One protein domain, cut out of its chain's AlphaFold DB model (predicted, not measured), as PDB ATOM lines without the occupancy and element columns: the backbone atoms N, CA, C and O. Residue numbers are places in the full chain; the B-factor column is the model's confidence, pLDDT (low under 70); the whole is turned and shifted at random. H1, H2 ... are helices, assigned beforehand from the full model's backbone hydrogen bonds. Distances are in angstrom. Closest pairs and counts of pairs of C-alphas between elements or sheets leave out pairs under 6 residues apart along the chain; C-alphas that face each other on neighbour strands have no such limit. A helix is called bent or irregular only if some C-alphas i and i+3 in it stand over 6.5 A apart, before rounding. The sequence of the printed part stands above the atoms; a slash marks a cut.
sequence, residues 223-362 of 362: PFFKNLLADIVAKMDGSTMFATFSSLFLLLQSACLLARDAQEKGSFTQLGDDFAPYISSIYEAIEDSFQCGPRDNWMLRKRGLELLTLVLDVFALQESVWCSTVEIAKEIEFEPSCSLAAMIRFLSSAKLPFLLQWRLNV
ATOM      1  N   PRO A 223      18.681 -31.137 -33.006       92.44
ATOM      2  CA  PRO A 223      18.859 -32.108 -34.092       92.44
ATOM      3  C   PRO A 223      19.552 -31.510 -35.324       92.44
ATOM      4  O   PRO A 223      20.466 -32.114 -35.877       92.44
ATOM      5  N   PHE A 224      19.160 -30.294 -35.712       93.69
ATOM      6  CA  PHE A 224      19.803 -29.562 -36.800       93.69
ATOM      7  C   PHE A 224      21.243 -29.182 -36.450       93.69
ATOM      8  O   PHE A 224      22.132 -29.328 -37.280       93.69
ATOM      9  N   PHE A 225      21.474 -28.715 -35.220       94.69
ATOM     10  CA  PHE A 225      22.789 -28.323 -34.721       94.69
ATOM     11  C   PHE A 225      23.803 -29.465 -34.856       94.69
ATOM     12  O   PHE A 225      24.878 -29.258 -35.410       94.69
ATOM     13  N   LYS A 226      23.426 -30.683 -34.449       93.44
ATOM     14  CA  LYS A 226      24.277 -31.873 -34.577       93.44
ATOM     15  C   LYS A 226      24.667 -32.160 -36.032       93.44
ATOM     16  O   LYS A 226      25.843 -32.358 -36.323       93.44
ATOM     17  N   ASN A 227      23.694 -32.139 -36.944       93.81
ATOM     18  CA  ASN A 227      23.947 -32.371 -38.370       93.81
ATOM     19  C   ASN A 227      24.815 -31.261 -38.976       93.81
ATOM     20  O   ASN A 227      25.744 -31.541 -39.725       93.81
ATOM     21  N   LEU A 228      24.557 -30.004 -38.604       94.69
ATOM     22  CA  LEU A 228      25.328 -28.861 -39.074       94.69
ATOM     23  C   LEU A 228      26.807 -28.972 -38.686       94.69
ATOM     24  O   LEU A 228      27.664 -28.694 -39.521       94.69
ATOM     25  N   LEU A 229      27.110 -29.347 -37.440       94.44
ATOM     26  CA  LEU A 229      28.491 -29.504 -36.986       94.44
ATOM     27  C   LEU A 229      29.219 -30.585 -37.783       94.44
ATOM     28  O   LEU A 229      30.291 -30.313 -38.324       94.44
ATOM     29  N   ALA A 230      28.598 -31.759 -37.925       95.00
ATOM     30  CA  ALA A 230      29.134 -32.849 -38.732       95.00
ATOM     31  C   ALA A 230      29.419 -32.395 -40.175       95.00
ATOM     32  O   ALA A 230      30.520 -32.597 -40.685       95.00
ATOM     33  N   ASP A 231      28.459 -31.715 -40.807       94.81
ATOM     34  CA  ASP A 231      28.567 -31.236 -42.187       94.81
ATOM     35  C   ASP A 231      29.631 -30.148 -42.372       94.81
ATOM     36  O   ASP A 231      30.238 -30.047 -43.441       94.81
ATOM     37  N   ILE A 232      29.818 -29.266 -41.383       95.38
ATOM     38  CA  ILE A 232      30.850 -28.225 -41.438       95.38
ATOM     39  C   ILE A 232      32.232 -28.857 -41.294       95.38
ATOM     40  O   ILE A 232      33.120 -28.542 -42.084       95.38
ATOM     41  N   VAL A 233      32.409 -29.746 -40.318       93.81
ATOM     42  CA  VAL A 233      33.700 -30.379 -40.029       93.81
ATOM     43  C   VAL A 233      34.127 -31.280 -41.181       93.81
ATOM     44  O   VAL A 233      35.233 -31.121 -41.685       93.81
ATOM     45  N   ALA A 234      33.211 -32.076 -41.736       94.94
ATOM     46  CA  ALA A 234      33.483 -32.900 -42.915       94.94
ATOM     47  C   ALA A 234      33.936 -32.097 -44.154       94.94
ATOM     48  O   ALA A 234      34.571 -32.647 -45.049       94.94
ATOM     49  N   LYS A 235      33.614 -30.797 -44.244       94.12
ATOM     50  CA  LYS A 235      34.101 -29.916 -45.327       94.12
ATOM     51  C   LYS A 235      35.511 -29.380 -45.086       94.12
ATOM     52  O   LYS A 235      36.133 -28.898 -46.036       94.12
ATOM     53  N   MET A 236      35.965 -29.381 -43.836       94.69
ATOM     54  CA  MET A 236      37.286 -28.900 -43.435       94.69
ATOM     55  C   MET A 236      38.293 -30.046 -43.354       94.69
ATOM     56  O   MET A 236      39.421 -29.870 -43.803       94.69
ATOM     57  N   ASP A 237      37.874 -31.213 -42.865       89.56
ATOM     58  CA  ASP A 237      38.741 -32.375 -42.679       89.56
ATOM     59  C   ASP A 237      39.418 -32.790 -43.993       89.56
ATOM     60  O   ASP A 237      38.766 -33.105 -44.992       89.56
ATOM     61  N   GLY A 238      40.755 -32.744 -44.003       83.75
ATOM     62  CA  GLY A 238      41.586 -33.064 -45.170       83.75
ATOM     63  C   GLY A 238      41.462 -32.090 -46.350       83.75
ATOM     64  O   GLY A 238      42.009 -32.348 -47.425       83.75
ATOM     65  N   SER A 239      40.746 -30.974 -46.188       89.88
ATOM     66  CA  SER A 239      40.499 -30.001 -47.249       89.88
ATOM     67  C   SER A 239      41.572 -28.917 -47.280       89.88
ATOM     68  O   SER A 239      41.853 -28.260 -46.285       89.88
ATOM     69  N   THR A 240      42.115 -28.645 -48.464       87.94
ATOM     70  CA  THR A 240      43.062 -27.536 -48.694       87.94
ATOM     71  C   THR A 240      42.375 -26.273 -49.226       87.94
ATOM     72  O   THR A 240      43.022 -25.278 -49.559       87.94
ATOM     73  N   MET A 241      41.039 -26.275 -49.303       88.88
ATOM     74  CA  MET A 241      40.236 -25.181 -49.855       88.88
ATOM     75  C   MET A 241      40.009 -24.054 -48.832       88.88
ATOM     76  O   MET A 241      38.875 -23.649 -48.579       88.88
ATOM     77  N   PHE A 242      41.084 -23.482 -48.283       89.69
ATOM     78  CA  PHE A 242      41.053 -22.469 -47.210       89.69
ATOM     79  C   PHE A 242      40.194 -21.225 -47.506       89.69
ATOM     80  O   PHE A 242      39.764 -20.521 -46.592       89.69
ATOM     81  N   ALA A 243      39.900 -20.943 -48.779       85.69
ATOM     82  CA  ALA A 243      38.996 -19.862 -49.175       85.69
ATOM     83  C   ALA A 243      37.574 -20.014 -48.594       85.69
ATOM     84  O   ALA A 243      36.893 -19.011 -48.380       85.69
ATOM     85  N   THR A 244      37.121 -21.242 -48.314       88.12
ATOM     86  CA  THR A 244      35.785 -21.507 -47.752       88.12
ATOM     87  C   THR A 244      35.771 -21.494 -46.221       88.12
ATOM     88  O   THR A 244      34.731 -21.205 -45.623       88.12
ATOM     89  N   PHE A 245      36.922 -21.724 -45.580       94.31
ATOM     90  CA  PHE A 245      37.032 -21.920 -44.131       94.31
ATOM     91  C   PHE A 245      36.590 -20.691 -43.341       94.31
ATOM     92  O   PHE A 245      35.952 -20.820 -42.307       94.31
ATOM     93  N   SER A 246      36.830 -19.481 -43.855       94.31
ATOM     94  CA  SER A 246      36.455 -18.247 -43.156       94.31
ATOM     95  C   SER A 246      34.948 -18.171 -42.862       94.31
ATOM     96  O   SER A 246      34.542 -17.698 -41.801       94.31
ATOM     97  N   SER A 247      34.099 -18.640 -43.779       94.06
ATOM     98  CA  SER A 247      32.644 -18.685 -43.566       94.06
ATOM     99  C   SER A 247      32.228 -19.851 -42.667       94.06
ATOM    100  O   SER A 247      31.286 -19.711 -41.891       94.06
ATOM    101  N   LEU A 248      32.943 -20.978 -42.736       96.19
ATOM    102  CA  LEU A 248      32.722 -22.133 -41.861       96.19
ATOM    103  C   LEU A 248      33.075 -21.805 -40.404       96.19
ATOM    104  O   LEU A 248      32.274 -22.067 -39.513       96.19
ATOM    105  N   PHE A 249      34.200 -21.125 -40.169       97.06
ATOM    106  CA  PHE A 249      34.582 -20.627 -38.848       97.06
ATOM    107  C   PHE A 249      33.545 -19.662 -38.289       97.06
ATOM    108  O   PHE A 249      33.210 -19.761 -37.116       97.06
ATOM    109  N   LEU A 250      32.976 -18.777 -39.113       96.75
ATOM    110  CA  LEU A 250      31.916 -17.873 -38.660       96.75
ATOM    111  C   LEU A 250      30.667 -18.636 -38.170       96.75
ATOM    112  O   LEU A 250      30.076 -18.268 -37.157       96.75
ATOM    113  N   LEU A 251      30.280 -19.715 -38.859       97.19
ATOM    114  CA  LEU A 251      29.165 -20.569 -38.435       97.19
ATOM    115  C   LEU A 251      29.491 -21.334 -37.147       97.19
ATOM    116  O   LEU A 251      28.651 -21.389 -36.252       97.19
ATOM    117  N   LEU A 252      30.709 -21.870 -37.028       96.81
ATOM    118  CA  LEU A 252      31.167 -22.550 -35.812       96.81
ATOM    119  C   LEU A 252      31.236 -21.598 -34.617       96.81
ATOM    120  O   LEU A 252      30.806 -21.971 -33.534       96.81
ATOM    121  N   GLN A 253      31.678 -20.351 -34.810       96.12
ATOM    122  CA  GLN A 253      31.651 -19.325 -33.761       96.12
ATOM    123  C   GLN A 253      30.224 -19.104 -33.256       96.12
ATOM    124  O   GLN A 253      29.988 -19.089 -32.052       96.12
ATOM    125  N   SER A 254      29.261 -18.963 -34.171       96.75
ATOM    126  CA  SER A 254      27.849 -18.801 -33.817       96.75
ATOM    127  C   SER A 254      27.295 -20.028 -33.082       96.75
ATOM    128  O   SER A 254      26.570 -19.874 -32.099       96.75
ATOM    129  N   ALA A 255      27.686 -21.237 -33.493       95.38
ATOM    130  CA  ALA A 255      27.335 -22.474 -32.803       95.38
ATOM    131  C   ALA A 255      27.934 -22.545 -31.382       95.38
ATOM    132  O   ALA A 255      27.209 -22.864 -30.437       95.38
ATOM    133  N   CYS A 256      29.210 -22.180 -31.206       93.62
ATOM    134  CA  CYS A 256      29.857 -22.087 -29.893       93.62
ATOM    135  C   CYS A 256      29.160 -21.068 -28.988       93.62
ATOM    136  O   CYS A 256      28.907 -21.362 -27.824       93.62
ATOM    137  N   LEU A 257      28.823 -19.884 -29.513       93.94
ATOM    138  CA  LEU A 257      28.132 -18.841 -28.752       93.94
ATOM    139  C   LEU A 257      26.756 -19.307 -28.269       93.94
ATOM    140  O   LEU A 257      26.406 -19.065 -27.116       93.94
ATOM    141  N   LEU A 258      26.000 -20.021 -29.111       94.62
ATOM    142  CA  LEU A 258      24.740 -20.627 -28.687       94.62
ATOM    143  C   LEU A 258      24.959 -21.655 -27.570       94.62
ATOM    144  O   LEU A 258      24.227 -21.621 -26.583       94.62
ATOM    145  N   ALA A 259      25.931 -22.560 -27.719       92.06
ATOM    146  CA  ALA A 259      26.221 -23.584 -26.717       92.06
ATOM    147  C   ALA A 259      26.626 -22.960 -25.371       92.06
ATOM    148  O   ALA A 259      26.057 -23.312 -24.336       92.06
ATOM    149  N   ARG A 260      27.529 -21.971 -25.404       90.38
ATOM    150  CA  ARG A 260      27.957 -21.202 -24.231       90.38
ATOM    151  C   ARG A 260      26.773 -20.527 -23.550       90.38
ATOM    152  O   ARG A 260      26.539 -20.741 -22.368       90.38
ATOM    153  N   ASP A 261      25.998 -19.739 -24.293       91.06
ATOM    154  CA  ASP A 261      24.902 -18.966 -23.711       91.06
ATOM    155  C   ASP A 261      23.771 -19.875 -23.194       91.06
ATOM    156  O   ASP A 261      23.148 -19.561 -22.179       91.06
ATOM    157  N   ALA A 262      23.504 -21.007 -23.856       90.62
ATOM    158  CA  ALA A 262      22.535 -22.002 -23.394       90.62
ATOM    159  C   ALA A 262      22.981 -22.666 -22.082       90.62
ATOM    160  O   ALA A 262      22.148 -22.924 -21.208       90.62
ATOM    161  N   GLN A 263      24.284 -22.882 -21.908       88.38
ATOM    162  CA  GLN A 263      24.848 -23.376 -20.662       88.38
ATOM    163  C   GLN A 263      24.843 -22.310 -19.560       88.38
ATOM    164  O   GLN A 263      24.258 -22.541 -18.505       88.38
ATOM    165  N   GLU A 264      25.447 -21.143 -19.792       86.62
ATOM    166  CA  GLU A 264      25.584 -20.084 -18.782       86.62
ATOM    167  C   GLU A 264      24.228 -19.598 -18.266       86.62
ATOM    168  O   GLU A 264      24.056 -19.350 -17.074       86.62
ATOM    169  N   LYS A 265      23.247 -19.458 -19.165       83.62
ATOM    170  CA  LYS A 265      21.939 -18.893 -18.819       83.62
ATOM    171  C   LYS A 265      20.903 -19.962 -18.493       83.62
ATOM    172  O   LYS A 265      20.008 -19.708 -17.694       83.62
ATOM    173  N   GLY A 266      20.982 -21.126 -19.135       79.94
ATOM    174  CA  GLY A 266      19.947 -22.162 -19.081       79.94
ATOM    175  C   GLY A 266      20.391 -23.496 -18.485       79.94
ATOM    176  O   GLY A 266      19.564 -24.400 -18.412       79.94
ATOM    177  N   SER A 267      21.663 -23.641 -18.089       84.94
ATOM    178  CA  SER A 267      22.255 -24.915 -17.641       84.94
ATOM    179  C   SER A 267      22.064 -26.067 -18.644       84.94
ATOM    180  O   SER A 267      21.961 -27.228 -18.256       84.94
ATOM    181  N   PHE A 268      21.999 -25.755 -19.943       88.50
ATOM    182  CA  PHE A 268      21.806 -26.729 -21.021       88.50
ATOM    183  C   PHE A 268      23.150 -27.153 -21.615       88.50
ATOM    184  O   PHE A 268      23.707 -26.456 -22.461       88.50
ATOM    185  N   THR A 269      23.684 -28.287 -21.164       87.81
ATOM    186  CA  THR A 269      25.017 -28.775 -21.566       87.81
ATOM    187  C   THR A 269      25.023 -29.481 -22.917       87.81
ATOM    188  O   THR A 269      26.062 -29.539 -23.570       87.81
ATOM    189  N   GLN A 270      23.863 -29.951 -23.383       89.75
ATOM    190  CA  GLN A 270      23.752 -30.894 -24.495       89.75
ATOM    191  C   GLN A 270      24.311 -30.370 -25.823       89.75
ATOM    192  O   GLN A 270      24.772 -31.165 -26.634       89.75
ATOM    193  N   LEU A 271      24.270 -29.054 -26.069       90.12
ATOM    194  CA  LEU A 271      24.900 -28.490 -27.270       90.12
ATOM    195  C   LEU A 271      26.425 -28.543 -27.201       90.12
ATOM    196  O   LEU A 271      27.063 -28.754 -28.224       90.12
ATOM    197  N   GLY A 272      27.005 -28.348 -26.016       86.25
ATOM    198  CA  GLY A 272      28.442 -28.512 -25.822       86.25
ATOM    199  C   GLY A 272      28.855 -29.979 -25.934       86.25
ATOM    200  O   GLY A 272      29.828 -30.266 -26.624       86.25
ATOM    201  N   ASP A 273      28.044 -30.903 -25.407       84.62
ATOM    202  CA  ASP A 273      28.245 -32.350 -25.583       84.62
ATOM    203  C   ASP A 273      28.221 -32.753 -27.069       84.62
ATOM    204  O   ASP A 273      29.045 -33.548 -27.515       84.62
ATOM    205  N   ASP A 274      27.304 -32.180 -27.858       88.88
ATOM    206  CA  ASP A 274      27.225 -32.418 -29.306       88.88
ATOM    207  C   ASP A 274      28.387 -31.744 -30.080       88.88
ATOM    208  O   ASP A 274      28.704 -32.167 -31.192       88.88
ATOM    209  N   PHE A 275      29.024 -30.709 -29.516       87.25
ATOM    210  CA  PHE A 275      30.157 -29.984 -30.114       87.25
ATOM    211  C   PHE A 275      31.511 -30.638 -29.808       87.25
ATOM    212  O   PHE A 275      32.398 -30.646 -30.664       87.25
ATOM    213  N   ALA A 276      31.661 -31.207 -28.609       83.69
ATOM    214  CA  ALA A 276      32.911 -31.751 -28.086       83.69
ATOM    215  C   ALA A 276      33.659 -32.706 -29.044       83.69
ATOM    216  O   ALA A 276      34.873 -32.539 -29.192       83.69
ATOM    217  N   PRO A 277      32.996 -33.643 -29.761       85.38
ATOM    218  CA  PRO A 277      33.686 -34.583 -30.651       85.38
ATOM    219  C   PRO A 277      34.461 -33.926 -31.800       85.38
ATOM    220  O   PRO A 277      35.356 -34.543 -32.364       85.38
ATOM    221  N   TYR A 278      34.124 -32.687 -32.162       87.75
ATOM    222  CA  TYR A 278      34.674 -32.009 -33.336       87.75
ATOM    223  C   TYR A 278      35.856 -31.087 -33.028       87.75
ATOM    224  O   TYR A 278      36.418 -30.470 -33.929       87.75
ATOM    225  N   ILE A 279      36.238 -30.954 -31.760       84.31
ATOM    226  CA  ILE A 279      37.175 -29.916 -31.327       84.31
ATOM    227  C   ILE A 279      38.586 -30.117 -31.865       84.31
ATOM    228  O   ILE A 279      39.206 -29.129 -32.255       84.31
ATOM    229  N   SER A 280      39.072 -31.362 -31.940       82.00
ATOM    230  CA  SER A 280      40.388 -31.643 -32.535       82.00
ATOM    231  C   SER A 280      40.412 -31.228 -34.001       82.00
ATOM    232  O   SER A 280      41.218 -30.386 -34.378       82.00
ATOM    233  N   SER A 281      39.445 -31.705 -34.789       88.88
ATOM    234  CA  SER A 281      39.294 -31.349 -36.202       88.88
ATOM    235  C   SER A 281      39.192 -29.837 -36.426       88.88
ATOM    236  O   SER A 281      39.805 -29.281 -37.334       88.88
ATOM    237  N   ILE A 282      38.432 -29.133 -35.580       91.00
ATOM    238  CA  ILE A 282      38.300 -27.672 -35.660       91.00
ATOM    239  C   ILE A 282      39.637 -26.985 -35.362       91.00
ATOM    240  O   ILE A 282      40.000 -26.036 -36.059       91.00
ATOM    241  N   TYR A 283      40.367 -27.443 -34.343       89.06
ATOM    242  CA  TYR A 283      41.687 -26.913 -34.012       89.06
ATOM    243  C   TYR A 283      42.701 -27.166 -35.130       89.06
ATOM    244  O   TYR A 283      43.369 -26.221 -35.544       89.06
ATOM    245  N   GLU A 284      42.760 -28.384 -35.667       89.44
ATOM    246  CA  GLU A 284      43.618 -28.746 -36.801       89.44
ATOM    247  C   GLU A 284      43.313 -27.864 -38.019       89.44
ATOM    248  O   GLU A 284      44.216 -27.248 -38.579       89.44
ATOM    249  N   ALA A 285      42.036 -27.659 -38.356       92.56
ATOM    250  CA  ALA A 285      41.644 -26.766 -39.449       92.56
ATOM    251  C   ALA A 285      42.069 -25.300 -39.218       92.56
ATOM    252  O   ALA A 285      42.408 -24.579 -40.170       92.56
ATOM    253  N   ILE A 286      42.043 -24.824 -37.967       91.75
ATOM    254  CA  ILE A 286      42.560 -23.497 -37.602       91.75
ATOM    255  C   ILE A 286      44.077 -23.467 -37.774       91.75
ATOM    256  O   ILE A 286      44.589 -22.547 -38.410       91.75
ATOM    257  N   GLU A 287      44.795 -24.451 -37.246       89.44
ATOM    258  CA  GLU A 287      46.246 -24.547 -37.365       89.44
ATOM    259  C   GLU A 287      46.689 -24.590 -38.838       89.44
ATOM    260  O   GLU A 287      47.499 -23.756 -39.260       89.44
ATOM    261  N   ASP A 288      46.067 -25.438 -39.655       89.88
ATOM    262  CA  ASP A 288      46.306 -25.542 -41.096       89.88
ATOM    263  C   ASP A 288      46.048 -24.217 -41.819       89.88
ATOM    264  O   ASP A 288      46.809 -23.807 -42.699       89.88
ATOM    265  N   SER A 289      45.018 -23.470 -41.411       90.88
ATOM    266  CA  SER A 289      44.749 -22.137 -41.965       90.88
ATOM    267  C   SER A 289      45.888 -21.146 -41.695       90.88
ATOM    268  O   SER A 289      46.120 -20.228 -42.488       90.88
ATOM    269  N   PHE A 290      46.607 -21.306 -40.582       88.44
ATOM    270  CA  PHE A 290      47.753 -20.466 -40.232       88.44
ATOM    271  C   PHE A 290      49.045 -20.917 -40.913       88.44
ATOM    272  O   PHE A 290      49.806 -20.049 -41.367       88.44
ATOM    273  N   GLN A 291      49.275 -22.230 -40.985       87.31
ATOM    274  CA  GLN A 291      50.483 -22.834 -41.551       87.31
ATOM    275  C   GLN A 291      50.466 -22.835 -43.086       87.31
ATOM    276  O   GLN A 291      51.415 -22.371 -43.721       87.31
ATOM    277  N   CYS A 292      49.363 -23.301 -43.669       87.44
ATOM    278  CA  CYS A 292      49.222 -23.608 -45.093       87.44
ATOM    279  C   CYS A 292      48.304 -22.618 -45.832       87.44
ATOM    280  O   CYS A 292      48.408 -22.463 -47.050       87.44
ATOM    281  N   GLY A 293      47.413 -21.929 -45.114       83.94
ATOM    282  CA  GLY A 293      46.475 -20.972 -45.700       83.94
ATOM    283  C   GLY A 293      47.117 -19.657 -46.188       83.94
ATOM    284  O   GLY A 293      48.173 -19.243 -45.688       83.94
ATOM    285  N   PRO A 294      46.462 -18.932 -47.122       84.00
ATOM    286  CA  PRO A 294      46.960 -17.658 -47.650       84.00
ATOM    287  C   PRO A 294      47.282 -16.647 -46.539       84.00
ATOM    288  O   PRO A 294      46.480 -16.411 -45.631       84.00
ATOM    289  N   ARG A 295      48.478 -16.046 -46.588       80.19
ATOM    290  CA  ARG A 295      48.969 -15.135 -45.533       80.19
ATOM    291  C   ARG A 295      48.218 -13.805 -45.480       80.19
ATOM    292  O   ARG A 295      48.092 -13.218 -44.411       80.19
ATOM    293  N   ASP A 296      47.730 -13.344 -46.621       83.69
ATOM    294  CA  ASP A 296      46.980 -12.103 -46.821       83.69
ATOM    295  C   ASP A 296      45.496 -12.219 -46.435       83.69
ATOM    296  O   ASP A 296      44.829 -11.204 -46.213       83.69
ATOM    297  N   ASN A 297      44.975 -13.441 -46.273       85.50
ATOM    298  CA  ASN A 297      43.611 -13.675 -45.804       85.50
ATOM    299  C   ASN A 297      43.500 -13.476 -44.283       85.50
ATOM    300  O   ASN A 297      43.326 -14.409 -43.495       85.50
ATOM    301  N   TRP A 298      43.604 -12.216 -43.864       85.69
ATOM    302  CA  TRP A 298      43.562 -11.818 -42.460       85.69
ATOM    303  C   TRP A 298      42.237 -12.193 -41.781       85.69
ATOM    304  O   TRP A 298      42.233 -12.528 -40.597       85.69
ATOM    305  N   MET A 299      41.117 -12.172 -42.516       90.00
ATOM    306  CA  MET A 299      39.797 -12.461 -41.950       90.00
ATOM    307  C   MET A 299      39.656 -13.938 -41.572       90.00
ATOM    308  O   MET A 299      39.093 -14.237 -40.521       90.00
ATOM    309  N   LEU A 300      40.201 -14.854 -42.384       92.12
ATOM    310  CA  LEU A 300      40.273 -16.282 -42.057       92.12
ATOM    311  C   LEU A 300      41.007 -16.499 -40.729       92.12
ATOM    312  O   LEU A 300      40.472 -17.120 -39.814       92.12
ATOM    313  N   ARG A 301      42.209 -15.924 -40.608       90.62
ATOM    314  CA  ARG A 301      43.065 -16.044 -39.419       90.62
ATOM    315  C   ARG A 301      42.414 -15.427 -38.183       90.62
ATOM    316  O   ARG A 301      42.394 -16.048 -37.124       90.62
ATOM    317  N   LYS A 302      41.820 -14.236 -38.328       91.31
ATOM    318  CA  LYS A 302      41.054 -13.576 -37.264       91.31
ATOM    319  C   LYS A 302      39.934 -14.479 -36.749       91.31
ATOM    320  O   LYS A 302      39.846 -14.705 -35.546       91.31
ATOM    321  N   ARG A 303      39.112 -15.018 -37.656       94.25
ATOM    322  CA  ARG A 303      37.998 -15.894 -37.275       94.25
ATOM    323  C   ARG A 303      38.475 -17.193 -36.641       94.25
ATOM    324  O   ARG A 303      37.853 -17.642 -35.687       94.25
ATOM    325  N   GLY A 304      39.582 -17.757 -37.120       93.50
ATOM    326  CA  GLY A 304      40.201 -18.926 -36.497       93.50
ATOM    327  C   GLY A 304      40.594 -18.667 -35.040       93.50
ATOM    328  O   GLY A 304      40.261 -19.462 -34.171       93.50
ATOM    329  N   LEU A 305      41.211 -17.517 -34.738       91.50
ATOM    330  CA  LEU A 305      41.581 -17.153 -33.359       91.50
ATOM    331  C   LEU A 305      40.374 -16.859 -32.464       91.50
ATOM    332  O   LEU A 305      40.359 -17.251 -31.297       91.50
ATOM    333  N   GLU A 306      39.371 -16.160 -32.993       92.62
ATOM    334  CA  GLU A 306      38.114 -15.903 -32.284       92.62
ATOM    335  C   GLU A 306      37.377 -17.217 -31.983       92.62
ATOM    336  O   GLU A 306      36.916 -17.414 -30.863       92.62
ATOM    337  N   LEU A 307      37.331 -18.145 -32.949       94.44
ATOM    338  CA  LEU A 307      36.752 -19.475 -32.764       94.44
ATOM    339  C   LEU A 307      37.524 -20.269 -31.713       94.44
ATOM    340  O   LEU A 307      36.914 -20.803 -30.797       94.44
ATOM    341  N   LEU A 308      38.856 -20.297 -31.800       90.62
ATOM    342  CA  LEU A 308      39.693 -21.000 -30.832       90.62
ATOM    343  C   LEU A 308      39.495 -20.465 -29.408       90.62
ATOM    344  O   LEU A 308      39.433 -21.241 -28.463       90.62
ATOM    345  N   THR A 309      39.336 -19.147 -29.257       88.12
ATOM    346  CA  THR A 309      39.025 -18.536 -27.956       88.12
ATOM    347  C   THR A 309      37.671 -19.021 -27.431       88.12
ATOM    348  O   THR A 309      37.588 -19.462 -26.293       88.12
ATOM    349  N   LEU A 310      36.632 -19.025 -28.273       89.00
ATOM    350  CA  LEU A 310      35.300 -19.504 -27.884       89.00
ATOM    351  C   LEU A 310      35.275 -21.000 -27.548       89.00
ATOM    352  O   LEU A 310      34.579 -21.400 -26.621       89.00
ATOM    353  N   VAL A 311      36.022 -21.826 -28.282       85.62
ATOM    354  CA  VAL A 311      36.136 -23.265 -28.006       85.62
ATOM    355  C   VAL A 311      36.769 -23.498 -26.634       85.62
ATOM    356  O   VAL A 311      36.277 -24.333 -25.879       85.62
ATOM    357  N   LEU A 312      37.805 -22.731 -26.279       82.06
ATOM    358  CA  LEU A 312      38.408 -22.795 -24.947       82.06
ATOM    359  C   LEU A 312      37.462 -22.309 -23.846       82.06
ATOM    360  O   LEU A 312      37.426 -22.921 -22.780       82.06
ATOM    361  N   ASP A 313      36.680 -21.258 -24.097       75.69
ATOM    362  CA  ASP A 313      35.678 -20.779 -23.138       75.69
ATOM    363  C   ASP A 313      34.609 -21.857 -22.877       75.69
ATOM    364  O   ASP A 313      34.269 -22.136 -21.729       75.69
ATOM    365  N   VAL A 314      34.114 -22.520 -23.930       71.81
ATOM    366  CA  VAL A 314      33.150 -23.629 -23.805       71.81
ATOM    367  C   VAL A 314      33.779 -24.838 -23.099       71.81
ATOM    368  O   VAL A 314      33.130 -25.428 -22.238       71.81
ATOM    369  N   PHE A 315      35.044 -25.170 -23.394       68.56
ATOM    370  CA  PHE A 315      35.795 -26.215 -22.684       68.56
ATOM    371  C   PHE A 315      35.860 -25.914 -21.181       68.56
ATOM    372  O   PHE A 315      35.532 -26.769 -20.362       68.56
ATOM    373  N   ALA A 316      36.245 -24.689 -20.808       67.19
ATOM    374  CA  ALA A 316      36.379 -24.282 -19.409       67.19
ATOM    375  C   ALA A 316      35.047 -24.365 -18.647       67.19
ATOM    376  O   ALA A 316      35.018 -24.711 -17.468       67.19
ATOM    377  N   LEU A 317      33.927 -24.097 -19.321       64.06
ATOM    378  CA  LEU A 317      32.600 -24.226 -18.726       64.06
ATOM    379  C   LEU A 317      32.165 -25.692 -18.542       64.06
ATOM    380  O   LEU A 317      31.305 -25.959 -17.703       64.06
ATOM    381  N   GLN A 318      32.715 -26.648 -19.299       62.41
ATOM    382  CA  GLN A 318      32.284 -28.058 -19.319       62.41
ATOM    383  C   GLN A 318      33.345 -29.062 -18.843       62.41
ATOM    384  O   GLN A 318      33.159 -30.271 -18.996       62.41
ATOM    385  N   GLU A 319      34.418 -28.577 -18.212       57.72
ATOM    386  CA  GLU A 319      35.604 -29.347 -17.807       57.72
ATOM    387  C   GLU A 319      35.260 -30.690 -17.128       57.72
ATOM    388  O   GLU A 319      35.775 -31.741 -17.506       57.72
ATOM    389  N   SER A 320      34.307 -30.684 -16.188       52.34
ATOM    390  CA  SER A 320      33.890 -31.891 -15.449       52.34
ATOM    391  C   SER A 320      33.229 -32.977 -16.310       52.34
ATOM    392  O   SER A 320      33.404 -34.163 -16.035       52.34
ATOM    393  N   VAL A 321      32.493 -32.597 -17.359       51.62
ATOM    394  CA  VAL A 321      31.809 -33.534 -18.261       51.62
ATOM    395  C   VAL A 321      32.810 -34.092 -19.266       51.62
ATOM    396  O   VAL A 321      32.856 -35.300 -19.488       51.62
ATOM    397  N   TRP A 322      33.685 -33.246 -19.807       53.84
ATOM    398  CA  TRP A 322      34.616 -33.647 -20.862       53.84
ATOM    399  C   TRP A 322      35.721 -34.559 -20.343       53.84
ATOM    400  O   TRP A 322      36.070 -35.520 -21.020       53.84
ATOM    401  N   CYS A 323      36.206 -34.345 -19.117       45.91
ATOM    402  CA  CYS A 323      37.131 -35.281 -18.478       45.91
ATOM    403  C   CYS A 323      36.513 -36.675 -18.247       45.91
ATOM    404  O   CYS A 323      37.256 -37.651 -18.175       45.91
ATOM    405  N   SER A 324      35.181 -36.790 -18.163       42.94
ATOM    406  CA  SER A 324      34.484 -38.066 -17.931       42.94
ATOM    407  C   SER A 324      34.167 -38.846 -19.217       42.94
ATOM    408  O   SER A 324      34.275 -40.070 -19.234       42.94
ATOM    409  N   THR A 325      33.875 -38.167 -20.334       47.75
ATOM    410  CA  THR A 325      33.643 -38.811 -21.646       47.75
ATOM    411  C   THR A 325      34.910 -39.464 -22.218       47.75
ATOM    412  O   THR A 325      34.841 -40.330 -23.088       47.75
ATOM    413  N   VAL A 326      36.076 -39.083 -21.696       42.91
ATOM    414  CA  VAL A 326      37.405 -39.567 -22.102       42.91
ATOM    415  C   VAL A 326      37.684 -40.987 -21.616       42.91
ATOM    416  O   VAL A 326      38.505 -41.677 -22.216       42.91
ATOM    417  N   GLU A 327      36.960 -41.498 -20.614       38.12
ATOM    418  CA  GLU A 327      37.075 -42.921 -20.263       38.12
ATOM    419  C   GLU A 327      36.634 -43.844 -21.411       38.12
ATOM    420  O   GLU A 327      37.151 -44.953 -21.526       38.12
ATOM    421  N   ILE A 328      35.766 -43.364 -22.311       40.19
ATOM    422  CA  ILE A 328      35.334 -44.087 -23.519       40.19
ATOM    423  C   ILE A 328      36.341 -43.902 -24.673       40.19
ATOM    424  O   ILE A 328      36.417 -44.734 -25.571       40.19
ATOM    425  N   ALA A 329      37.180 -42.865 -24.626       39.31
ATOM    426  CA  ALA A 329      38.237 -42.610 -25.607       39.31
ATOM    427  C   ALA A 329      39.552 -43.353 -25.302       39.31
ATOM    428  O   ALA A 329      40.538 -43.140 -25.992       39.31
ATOM    429  N   LYS A 330      39.606 -44.258 -24.315       35.06
ATOM    430  CA  LYS A 330      40.817 -45.064 -24.048       35.06
ATOM    431  C   LYS A 330      41.181 -46.064 -25.158       35.06
ATOM    432  O   LYS A 330      42.251 -46.657 -25.082       35.06
ATOM    433  N   GLU A 331      40.348 -46.236 -26.186       35.78
ATOM    434  CA  GLU A 331      40.682 -47.039 -27.377       35.78
ATOM    435  C   GLU A 331      41.175 -46.215 -28.583       35.78
ATOM    436  O   GLU A 331      41.596 -46.798 -29.579       35.78
ATOM    437  N   ILE A 332      41.193 -44.877 -28.506       37.72
ATOM    438  CA  ILE A 332      41.746 -44.002 -29.553       37.72
ATOM    439  C   ILE A 332      42.715 -43.039 -28.867       37.72
ATOM    440  O   ILE A 332      42.306 -42.322 -27.969       37.72
ATOM    441  N   GLU A 333      43.991 -43.037 -29.255       34.81
ATOM    442  CA  GLU A 333      45.089 -42.237 -28.678       34.81
ATOM    443  C   GLU A 333      44.791 -40.719 -28.599       34.81
ATOM    444  O   GLU A 333      45.295 -39.924 -29.388       34.81
ATOM    445  N   PHE A 334      43.974 -40.281 -27.643       43.97
ATOM    446  CA  PHE A 334      43.623 -38.878 -27.460       43.97
ATOM    447  C   PHE A 334      43.653 -38.528 -25.975       43.97
ATOM    448  O   PHE A 334      42.725 -38.823 -25.225       43.97
ATOM    449  N   GLU A 335      44.736 -37.876 -25.544       45.59
ATOM    450  CA  GLU A 335      44.789 -37.183 -24.258       45.59
ATOM    451  C   GLU A 335      44.301 -35.729 -24.447       45.59
ATOM    452  O   GLU A 335      45.011 -34.907 -25.035       45.59
ATOM    453  N   PRO A 336      43.117 -35.347 -23.930       45.59
ATOM    454  CA  PRO A 336      42.583 -33.983 -24.043       45.59
ATOM    455  C   PRO A 336      43.490 -32.922 -23.409       45.59
ATOM    456  O   PRO A 336      43.503 -31.770 -23.840       45.59
ATOM    457  N   SER A 337      44.280 -33.316 -22.406       47.44
ATOM    458  CA  SER A 337      45.313 -32.493 -21.769       47.44
ATOM    459  C   SER A 337      46.386 -32.031 -22.764       47.44
ATOM    460  O   SER A 337      46.848 -30.891 -22.677       47.44
ATOM    461  N   CYS A 338      46.747 -32.869 -23.743       49.78
ATOM    462  CA  CYS A 338      47.715 -32.533 -24.787       49.78
ATOM    463  C   CYS A 338      47.129 -31.564 -25.826       49.78
ATOM    464  O   CYS A 338      47.801 -30.601 -26.203       49.78
ATOM    465  N   SER A 339      45.868 -31.756 -26.228       59.97
ATOM    466  CA  SER A 339      45.175 -30.867 -27.175       59.97
ATOM    467  C   SER A 339      44.919 -29.476 -26.575       59.97
ATOM    468  O   SER A 339      45.249 -28.465 -27.192       59.97
ATOM    469  N   LEU A 340      44.460 -29.394 -25.321       65.38
ATOM    470  CA  LEU A 340      44.239 -28.116 -24.630       65.38
ATOM    471  C   LEU A 340      45.540 -27.318 -24.458       65.38
ATOM    472  O   LEU A 340      45.593 -26.117 -24.740       65.38
ATOM    473  N   ALA A 341      46.616 -27.983 -24.028       66.88
ATOM    474  CA  ALA A 341      47.925 -27.350 -23.908       66.88
ATOM    475  C   ALA A 341      48.446 -26.860 -25.270       66.88
ATOM    476  O   ALA A 341      49.038 -25.779 -25.338       66.88
ATOM    477  N   ALA A 342      48.208 -27.611 -26.350       70.38
ATOM    478  CA  ALA A 342      48.542 -27.197 -27.710       70.38
ATOM    479  C   ALA A 342      47.742 -25.956 -28.138       70.38
ATOM    480  O   ALA A 342      48.349 -24.970 -28.553       70.38
ATOM    481  N   MET A 343      46.423 -25.937 -27.920       74.81
ATOM    482  CA  MET A 343      45.559 -24.783 -28.203       74.81
ATOM    483  C   MET A 343      46.005 -23.519 -27.455       74.81
ATOM    484  O   MET A 343      46.110 -22.446 -28.052       74.81
ATOM    485  N   ILE A 344      46.317 -23.631 -26.158       73.62
ATOM    486  CA  ILE A 344      46.785 -22.503 -25.336       73.62
ATOM    487  C   ILE A 344      48.147 -21.992 -25.823       73.62
ATOM    488  O   ILE A 344      48.353 -20.777 -25.943       73.62
ATOM    489  N   ARG A 345      49.086 -22.899 -26.130       76.19
ATOM    490  CA  ARG A 345      50.401 -22.537 -26.687       76.19
ATOM    491  C   ARG A 345      50.255 -21.860 -28.046       76.19
ATOM    492  O   ARG A 345      50.880 -20.824 -28.260       76.19
ATOM    493  N   PHE A 346      49.406 -22.398 -28.920       74.50
ATOM    494  CA  PHE A 346      49.124 -21.839 -30.236       74.50
ATOM    495  C   PHE A 346      48.486 -20.453 -30.139       74.50
ATOM    496  O   PHE A 346      48.944 -19.519 -30.788       74.50
ATOM    497  N   LEU A 347      47.486 -20.253 -29.277       75.19
ATOM    498  CA  LEU A 347      46.917 -18.920 -29.056       75.19
ATOM    499  C   LEU A 347      47.961 -17.925 -28.558       75.19
ATOM    500  O   LEU A 347      47.983 -16.779 -29.006       75.19
ATOM    501  N   SER A 348      48.820 -18.350 -27.634       73.50
ATOM    502  CA  SER A 348      49.871 -17.500 -27.075       73.50
ATOM    503  C   SER A 348      50.902 -17.113 -28.139       73.50
ATOM    504  O   SER A 348      51.301 -15.949 -28.215       73.50
ATOM    505  N   SER A 349      51.289 -18.056 -29.004       72.75
ATOM    506  CA  SER A 349      52.244 -17.821 -30.088       72.75
ATOM    507  C   SER A 349      51.641 -17.041 -31.257       72.75
ATOM    508  O   SER A 349      52.331 -16.213 -31.842       72.75
ATOM    509  N   ALA A 350      50.360 -17.240 -31.577       65.12
ATOM    510  CA  ALA A 350      49.673 -16.586 -32.688       65.12
ATOM    511  C   ALA A 350      49.184 -15.167 -32.347       65.12
ATOM    512  O   ALA A 350      49.165 -14.302 -33.226       65.12
ATOM    513  N   LYS A 351      48.829 -14.879 -31.083       61.28
ATOM    514  CA  LYS A 351      48.391 -13.534 -30.650       61.28
ATOM    515  C   LYS A 351      49.500 -12.483 -30.761       61.28
ATOM    516  O   LYS A 351      49.202 -11.351 -31.137       61.28
ATOM    517  N   LEU A 352      50.759 -12.826 -30.473       53.34
ATOM    518  CA  LEU A 352      51.881 -11.871 -30.512       53.34
ATOM    519  C   LEU A 352      52.129 -11.292 -31.925       53.34
ATOM    520  O   LEU A 352      52.126 -10.068 -32.074       53.34
ATOM    521  N   PRO A 353      52.275 -12.116 -32.980       55.81
ATOM    522  CA  PRO A 353      52.392 -11.643 -34.358       55.81
ATOM    523  C   PRO A 353      51.115 -10.960 -34.856       55.81
ATOM    524  O   PRO A 353      51.193  -9.959 -35.567       55.81
ATOM    525  N   PHE A 354      49.938 -11.458 -34.459       52.53
ATOM    526  CA  PHE A 354      48.656 -10.900 -34.893       52.53
ATOM    527  C   PHE A 354      48.423  -9.480 -34.351       52.53
ATOM    528  O   PHE A 354      47.997  -8.603 -35.099       52.53
ATOM    529  N   LEU A 355      48.768  -9.208 -33.086       51.00
ATOM    530  CA  LEU A 355      48.697  -7.863 -32.496       51.00
ATOM    531  C   LEU A 355      49.682  -6.879 -33.149       51.00
ATOM    532  O   LEU A 355      49.361  -5.699 -33.298       51.00
ATOM    533  N   LEU A 356      50.857  -7.358 -33.568       48.31
ATOM    534  CA  LEU A 356      51.849  -6.558 -34.294       48.31
ATOM    535  C   LEU A 356      51.390  -6.239 -35.724       48.31
ATOM    536  O   LEU A 356      51.508  -5.098 -36.162       48.31
ATOM    537  N   GLN A 357      50.811  -7.208 -36.434       49.28
ATOM    538  CA  GLN A 357      50.303  -7.023 -37.797       49.28
ATOM    539  C   GLN A 357      48.996  -6.207 -37.837       49.28
ATOM    540  O   GLN A 357      48.763  -5.469 -38.792       49.28
ATOM    541  N   TRP A 358      48.162  -6.282 -36.792       43.31
ATOM    542  CA  TRP A 358      46.958  -5.457 -36.642       43.31
ATOM    543  C   TRP A 358      47.290  -3.969 -36.478       43.31
ATOM    544  O   TRP A 358      46.670  -3.141 -37.135       43.31
ATOM    545  N   ARG A 359      48.322  -3.625 -35.692       41.97
ATOM    546  CA  ARG A 359      48.800  -2.233 -35.553       41.97
ATOM    547  C   ARG A 359      49.388  -1.631 -36.832       41.97
ATOM    548  O   ARG A 359      49.569  -0.423 -36.883       41.97
ATOM    549  N   LEU A 360      49.740  -2.454 -37.819       44.00
ATOM    550  CA  LEU A 360      50.323  -2.005 -39.086       44.00
ATOM    551  C   LEU A 360      49.279  -1.846 -40.206       44.00
ATOM    552  O   LEU A 360      49.587  -1.236 -41.224       44.00
ATOM    553  N   ASN A 361      48.073  -2.401 -40.031       40.19
ATOM    554  CA  ASN A 361      47.000  -2.422 -41.037       40.19
ATOM    555  C   ASN A 361      45.720  -1.670 -40.607       40.19
ATOM    556  O   ASN A 361      44.742  -1.661 -41.358       40.19
ATOM    557  N   VAL A 362      45.714  -1.074 -39.409       39.91
ATOM    558  CA  VAL A 362      44.764  -0.042 -38.948       39.91
ATOM    559  C   VAL A 362      45.507   1.280 -38.947       39.91
ATOM    560  O   VAL A 362      44.901   2.282 -39.387       39.91
TER     561      VAL A 362
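Overview. This is residues 223 to 362 of the 362 residues of an uncharacterized protein of Phytophthora parasitica (UniProt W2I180). Long helix H4 lies in the middle of an up-and-down bundle of five helices or arms, each running against the one before: H2, H3b and H6 pack round H4, and H1 covers H2 and both arms of bent H3. The bundle is only partly aligned, with some helices crossing steeply, and residues 327 to 333, including short H5, stick out beyond the turned end of H4. The printed part has 140 residues with six named helices, H1 to H6 in order, and no named strand; the class is all helix. It is compact, with a radius of gyration of the C-alphas of 15.2 A and spans of 44 by 31 by 30 A.

Along the chain. Find C-alpha 298 at (43.562, -11.818, -42.460); from there H4 runs 35.5 A to residue 325, irregular, with C-alphas 317 and 320 8.4 A apart and a kink of 85 degrees near residue 319. H2, residues 242 to 266, spans 35.2 A and is only just irregular, with C-alphas 243 and 246 6.7 A apart. H3, residues 270 to 291, was assigned as one helix by its hydrogen bonds but is bent, with C-alphas 277 and 280 7.6 A apart. Its arms are H3a, residues 270 to 277, irregular with C-alphas 274 and 277 6.9 A apart, and H3b, residues 280 to 291. H1, residues 223 to 236, begins at C-alpha 223, (18.859, -32.108, -34.092), and spans 20.9 A. H5, residues 328 to 331, is irregular, its end C-alphas 7.2 A apart. H6, residues 336 to 361, spans 36.1 A to C-alpha 361 at (47.000, -2.422, -41.037).

Arrangement. Start at H4, which touches H2 at a steep tilt of 40 degrees, the same way; their closest C-alphas, Ser 246 and Leu 300, are 4.4 A apart. H3b and H4 form a hairpin at a shallow tilt of 26 degrees, closest at Ile 286 and Gly 304, 5.3 A between C-alphas. H6 touches H4 with residues 336 to 347 alone, opposite ways at 24 degrees, a shallow tilt; C-alphas 305 and 347 are closest, at 7.1 A. Farther out, H1 and H2 form a hairpin, closest at C-alphas 232 and 248, 6.4 A. H1 and H6 are apart. Every O i to N i+4 pair is within hydrogen-bond range in H3b, against 9 of 10 in H1, 19 of 21 in H2, 3 of 4 in H3a, 21 of 24 in H4 and 19 of 22 in H6; H5 is too short for one.

Size, cuts and confidence. The C-alphas farthest apart, Glu 331 and Val 362, are 48.6 A apart. The printed part has no cut, and no link is long. Look for pLDDT under 70 at residues 315 to 341 and 350 to 362.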